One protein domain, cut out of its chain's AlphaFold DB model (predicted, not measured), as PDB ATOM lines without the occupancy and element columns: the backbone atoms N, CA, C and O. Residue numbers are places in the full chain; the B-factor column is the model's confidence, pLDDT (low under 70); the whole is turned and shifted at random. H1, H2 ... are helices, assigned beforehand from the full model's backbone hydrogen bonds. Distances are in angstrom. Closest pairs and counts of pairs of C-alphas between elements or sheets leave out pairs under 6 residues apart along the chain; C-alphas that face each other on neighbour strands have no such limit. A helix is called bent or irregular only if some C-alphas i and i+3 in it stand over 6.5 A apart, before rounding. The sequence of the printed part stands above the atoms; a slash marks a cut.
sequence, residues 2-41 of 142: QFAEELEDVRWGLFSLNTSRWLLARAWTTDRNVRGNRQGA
ATOM      1  N   GLN A   2      56.563 -31.658  -9.703       65.00
ATOM      2  CA  GLN A   2      55.366 -32.502  -9.916       65.00
ATOM      3  C   GLN A   2      54.170 -32.269  -8.953       65.00
ATOM      4  O   GLN A   2      53.022 -32.316  -9.376       65.00
ATOM      5  N   PHE A   3      54.407 -31.970  -7.667       61.12
ATOM      6  CA  PHE A   3      53.323 -31.672  -6.711       61.12
ATOM      7  C   PHE A   3      52.652 -30.308  -6.950       61.12
ATOM      8  O   PHE A   3      51.473 -30.154  -6.664       61.12
ATOM      9  N   ALA A   4      53.383 -29.312  -7.468       69.00
ATOM     10  CA  ALA A   4      52.813 -27.996  -7.769       69.00
ATOM     11  C   ALA A   4      51.929 -28.039  -9.026       69.00
ATOM     12  O   ALA A   4      50.885 -27.401  -9.051       69.00
ATOM     13  N   GLU A   5      52.300 -28.853 -10.016       74.06
ATOM     14  CA  GLU A   5      51.482 -29.124 -11.207       74.06
ATOM     15  C   GLU A   5      50.215 -29.930 -10.862       74.06
ATOM     16  O   GLU A   5      49.135 -29.619 -11.352       74.06
ATOM     17  N   GLU A   6      50.306 -30.908  -9.949       68.00
ATOM     18  CA  GLU A   6      49.129 -31.613  -9.403       68.00
ATOM     19  C   GLU A   6      48.146 -30.662  -8.690       68.00
ATOM     20  O   GLU A   6      46.947 -30.925  -8.680       68.00
ATOM     21  N   LEU A   7      48.615 -29.547  -8.109       65.56
ATOM     22  CA  LEU A   7      47.750 -28.558  -7.443       65.56
ATOM     23  C   LEU A   7      46.972 -27.666  -8.424       65.56
ATOM     24  O   LEU A   7      45.920 -27.143  -8.052       65.56
ATOM     25  N   GLU A   8      47.457 -27.494  -9.656       75.62
ATOM     26  CA  GLU A   8      46.704 -26.832 -10.733       75.62
ATOM     27  C   GLU A   8      45.600 -27.743 -11.294       75.62
ATOM     28  O   GLU A   8      44.656 -27.281 -11.943       75.62
ATOM     29  N   ASP A   9      45.676 -29.039 -10.988       77.31
ATOM     30  CA  ASP A   9      44.710 -30.035 -11.395       77.31
ATOM     31  C   ASP A   9      43.630 -30.261 -10.327       77.31
ATOM     32  O   ASP A   9      43.807 -30.921  -9.300       77.31
ATOM     33  N   VAL A  10      42.427 -29.754 -10.596       83.12
ATOM     34  CA  VAL A  10      41.285 -29.890  -9.681       83.12
ATOM     35  C   VAL A  10      40.723 -31.316  -9.602       83.12
ATOM     36  O   VAL A  10      39.706 -31.510  -8.932       83.12
ATOM     37  N   ARG A  11      41.335 -32.324 -10.247       85.75
ATOM     38  CA  ARG A  11      40.898 -33.735 -10.235       85.75
ATOM     39  C   ARG A  11      40.551 -34.239  -8.837       85.75
ATOM     40  O   ARG A  11      39.465 -34.790  -8.651       85.75
ATOM     41  N   TRP A  12      41.410 -34.002  -7.845       81.88
ATOM     42  CA  TRP A  12      41.169 -34.440  -6.464       81.88
ATOM     43  C   TRP A  12      40.017 -33.690  -5.790       81.88
ATOM     44  O   TRP A  12      39.195 -34.303  -5.101       81.88
ATOM     45  N   GLY A  13      39.910 -32.379  -6.020       87.06
ATOM     46  CA  GLY A  13      38.805 -31.561  -5.514       87.06
ATOM     47  C   GLY A  13      37.461 -31.961  -6.127       87.06
ATOM     48  O   GLY A  13      36.474 -32.139  -5.412       87.06
ATOM     49  N   LEU A  14      37.433 -32.184  -7.442       91.31
ATOM     50  CA  LEU A  14      36.254 -32.621  -8.183       91.31
ATOM     51  C   LEU A  14      35.827 -34.035  -7.775       91.31
ATOM     52  O   LEU A  14      34.644 -34.265  -7.525       91.31
ATOM     53  N   PHE A  15      36.776 -34.968  -7.666       91.62
ATOM     54  CA  PHE A  15      36.518 -36.323  -7.179       91.62
ATOM     55  C   PHE A  15      35.906 -36.301  -5.775       91.62
ATOM     56  O   PHE A  15      34.866 -36.923  -5.546       91.62
ATOM     57  N   SER A  16      36.505 -35.537  -4.858       91.00
ATOM     58  CA  SER A  16      36.037 -35.427  -3.475       91.00
ATOM     59  C   SER A  16      34.635 -34.823  -3.407       91.00
ATOM     60  O   SER A  16      33.740 -35.419  -2.810       91.00
ATOM     61  N   LEU A  17      34.401 -33.693  -4.088       94.38
ATOM     62  CA  LEU A  17      33.096 -33.027  -4.114       94.38
ATOM     63  C   LEU A  17      32.008 -33.927  -4.710       94.38
ATOM     64  O   LEU A  17      30.917 -34.032  -4.145       94.38
ATOM     65  N   ASN A  18      32.294 -34.598  -5.826       96.12
ATOM     66  CA  ASN A  18      31.342 -35.509  -6.457       96.12
ATOM     67  C   ASN A  18      31.036 -36.710  -5.561       96.12
ATOM     68  O   ASN A  18      29.868 -37.061  -5.401       96.12
ATOM     69  N   THR A  19      32.052 -37.288  -4.919       96.38
ATOM     70  CA  THR A  19      31.882 -38.398  -3.973       96.38
ATOM     71  C   THR A  19      31.033 -37.969  -2.778       96.38
ATOM     72  O   THR A  19      30.064 -38.647  -2.440       96.38
ATOM     73  N   SER A  20      31.311 -36.804  -2.180       96.31
ATOM     74  CA  SER A  20      30.506 -36.262  -1.080       96.31
ATOM     75  C   SER A  20      29.055 -36.027  -1.493       96.31
ATOM     76  O   SER A  20      28.144 -36.417  -0.765       96.31
ATOM     77  N   ARG A  21      28.813 -35.442  -2.674       96.94
ATOM     78  CA  ARG A  21      27.451 -35.233  -3.194       96.94
ATOM     79  C   ARG A  21      26.724 -36.553  -3.427       96.94
ATOM     80  O   ARG A  21      25.567 -36.678  -3.034       96.94
ATOM     81  N   TRP A  22      27.397 -37.531  -4.026       96.81
ATOM     82  CA  TRP A  22      26.849 -38.863  -4.268       96.81
ATOM     83  C   TRP A  22      26.490 -39.573  -2.956       96.81
ATOM     84  O   TRP A  22      25.413 -40.164  -2.854       96.81
ATOM     85  N   LEU A  23      27.341 -39.444  -1.929       96.81
ATOM     86  CA  LEU A  23      27.102 -40.023  -0.610       96.81
ATOM     87  C   LEU A  23      25.936 -39.352   0.131       96.81
ATOM     88  O   LEU A  23      25.025 -40.039   0.594       96.81
ATOM     89  N   LEU A  24      25.942 -38.017   0.216       97.00
ATOM     90  CA  LEU A  24      24.909 -37.230   0.904       97.00
ATOM     91  C   LEU A  24      23.528 -37.429   0.279       97.00
ATOM     92  O   LEU A  24      22.541 -37.583   0.994       97.00
ATOM     93  N   ALA A  25      23.464 -37.475  -1.054       97.06
ATOM     94  CA  ALA A  25      22.225 -37.727  -1.781       97.06
ATOM     95  C   ALA A  25      21.792 -39.203  -1.753       97.06
ATOM     96  O   ALA A  25      20.737 -39.529  -2.292       97.06
ATOM     97  N   ARG A  26      22.603 -40.104  -1.175       95.38
ATOM     98  CA  ARG A  26      22.429 -41.563  -1.267       95.38
ATOM     99  C   ARG A  26      22.196 -42.017  -2.707       95.38
ATOM    100  O   ARG A  26      21.371 -42.887  -2.971       95.38
ATOM    101  N   ALA A  27      22.911 -41.422  -3.657       95.88
ATOM    102  CA  ALA A  27      22.611 -41.557  -5.080       95.88
ATOM    103  C   ALA A  27      22.731 -43.006  -5.595       95.88
ATOM    104  O   ALA A  27      22.130 -43.351  -6.606       95.88
ATOM    105  N   TRP A  28      23.406 -43.895  -4.857       91.25
ATOM    106  CA  TRP A  28      23.394 -45.342  -5.102       91.25
ATOM    107  C   TRP A  28      22.007 -46.002  -4.987       91.25
ATOM    108  O   TRP A  28      21.856 -47.171  -5.356       91.25
ATOM    109  N   THR A  29      21.014 -45.317  -4.406       94.69
ATOM    110  CA  THR A  29      19.628 -45.799  -4.300       94.69
ATOM    111  C   THR A  29      18.741 -45.377  -5.466       94.69
ATOM    112  O   THR A  29      17.658 -45.940  -5.620       94.69
ATOM    113  N   THR A  30      19.185 -44.418  -6.277       94.62
ATOM    114  CA  THR A  30      18.434 -43.919  -7.432       94.62
ATOM    115  C   THR A  30      18.279 -45.020  -8.485       94.62
ATOM    116  O   THR A  30      19.171 -45.850  -8.658       94.62
ATOM    117  N   ASP A  31      17.116 -45.071  -9.140       92.38
ATOM    118  CA  ASP A  31      16.771 -46.013 -10.220       92.38
ATOM    119  C   ASP A  31      16.883 -47.513  -9.879       92.38
ATOM    120  O   ASP A  31      16.894 -48.381 -10.758       92.38
ATOM    121  N   ARG A  32      16.905 -47.868  -8.589       93.25
ATOM    122  CA  ARG A  32      16.838 -49.271  -8.169       93.25
ATOM    123  C   ARG A  32      15.478 -49.873  -8.501       93.25
ATOM    124  O   ARG A  32      14.439 -49.433  -8.012       93.25
ATOM    125  N   ASN A  33      15.495 -50.975  -9.247       94.75
ATOM    126  CA  ASN A  33      14.322 -51.830  -9.396       94.75
ATOM    127  C   ASN A  33      13.989 -52.569  -8.079       94.75
ATOM    128  O   ASN A  33      14.747 -52.544  -7.107       94.75
ATOM    129  N   VAL A  34      12.862 -53.289  -8.057       96.19
ATOM    130  CA  VAL A  34      12.393 -54.045  -6.875       96.19
ATOM    131  C   VAL A  34      13.468 -54.996  -6.328       96.19
ATOM    132  O   VAL A  34      13.663 -55.089  -5.115       96.19
ATOM    133  N   ARG A  35      14.221 -55.667  -7.211       95.50
ATOM    134  CA  ARG A  35      15.321 -56.560  -6.812       95.50
ATOM    135  C   ARG A  35      16.463 -55.784  -6.151       95.50
ATOM    136  O   ARG A  35      16.956 -56.231  -5.118       95.50
ATOM    137  N   GLY A  36      16.856 -54.646  -6.721       94.19
ATOM    138  CA  GLY A  36      17.897 -53.770  -6.190       94.19
ATOM    139  C   GLY A  36      17.533 -53.194  -4.822       94.19
ATOM    140  O   GLY A  36      18.378 -53.165  -3.932       94.19
ATOM    141  N   ASN A  37      16.266 -52.829  -4.605       95.06
ATOM    142  CA  ASN A  37      15.783 -52.391  -3.292       95.06
ATOM    143  C   ASN A  37      15.842 -53.513  -2.255       95.06
ATOM    144  O   ASN A  37      16.336 -53.299  -1.150       95.06
ATOM    145  N   ARG A  38      15.429 -54.731  -2.625       94.75
ATOM    146  CA  ARG A  38      15.528 -55.896  -1.738       94.75
ATOM    147  C   ARG A  38      16.977 -56.207  -1.355       94.75
ATOM    148  O   ARG A  38      17.249 -56.463  -0.189       94.75
ATOM    149  N   GLN A  39      17.903 -56.180  -2.316       92.12
ATOM    150  CA  GLN A  39      19.329 -56.399  -2.044       92.12
ATOM    151  C   GLN A  39      19.924 -55.273  -1.196       92.12
ATOM    152  O   GLN A  39      20.640 -55.541  -0.239       92.12
ATOM    153  N   GLY A  40      19.583 -54.020  -1.500       92.19
ATOM    154  CA  GLY A  40      20.052 -52.858  -0.750       92.19
ATOM    155  C   GLY A  40      19.545 -52.778   0.692       92.19
ATOM    156  O   GLY A  40      20.155 -52.076   1.490       92.19
ATOM    157  N   ALA A  41      18.455 -53.477   1.021       94.38
ATOM    158  CA  ALA A  41      17.909 -53.585   2.374       94.38
ATOM    159  C   ALA A  41      18.423 -54.816   3.150       94.38
ATOM    160  O   ALA A  41      18.079 -54.988   4.321       94.38
TER     161      ALA A  41
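AT A GLANCE: This is residues 2 to 41 of the 142 residues of the protein "Inorganic triphosphatase" of Pseudomonas edaphica (UniProt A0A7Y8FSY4). The longest helix, H2, runs roughly along the length of a thin, drawn-out rod, with one short helix at each end, H1 before it and H3 after it, both turned away from the rod's long axis. The three helices are strung out one after another without packing on each other, and there is no core. The printed part has 40 residues with three named helices, in the order H1, H2, H3, and no named strand; the class is all helix, with 28 of the 40 residues in the helices. The whole is extended, with a radius of gyration of the C-alphas of 16.0 A, and the C-alphas span 48 by 15 by 14 A.

IN THESE COORDINATES: H2 covers residues 11 to 24, 14 residues from Arg 11 to Leu 24, and is 19.8 A from first to last C-alpha. It begins with C-alpha 11 at (40.898, -33.735, -10.235) and ends with C-alpha 24 at (24.909, -37.230, 0.904). Before it stands H1, residues 2 to 8, with C-alpha 2 at (55.366, -32.502, -9.916) and 10.4 A from first to last C-alpha. After it comes H3, residues 34 to 40, 9.9 A long by the same measure, ending with C-alpha 40 at (20.052, -52.858, -0.750).

HOW THE PARTS SIT: H2 touches no helix. H1 and H2 are apart, with no C-alpha of the one within 8 A of the other, although a tight link of 2 residues joins them. H2 and H3 are apart by the same test, and a short link of 9 residues joins them. H1 and H3 are apart too. Residues 2 to 18 stand free, of which 2 to 8 belong to H1 and 11 to 18 to H2. Residues 20 to 26 also stand free, of which 20 to 24 belong to H2. In H1, H2 and H3 every O i to N i+4 pair is within hydrogen-bond range, and no helix is bent or irregular.

THE WHOLE: The two C-alphas farthest apart are those of Gln 2 and Val 34, at 48.2 A. The first and last printed C-alphas, of Gln 2 and Ala 41, are 44.7 A apart. The printed part has no cut, and no link is long. The mean pLDDT of the printed part is 88.5. The model's confidence is low, under 70, at residues 2 to 4 and 6 to 7, which belong to H1; the mean pLDDT is 68 for H1, 93 for H2 and 94 for H3.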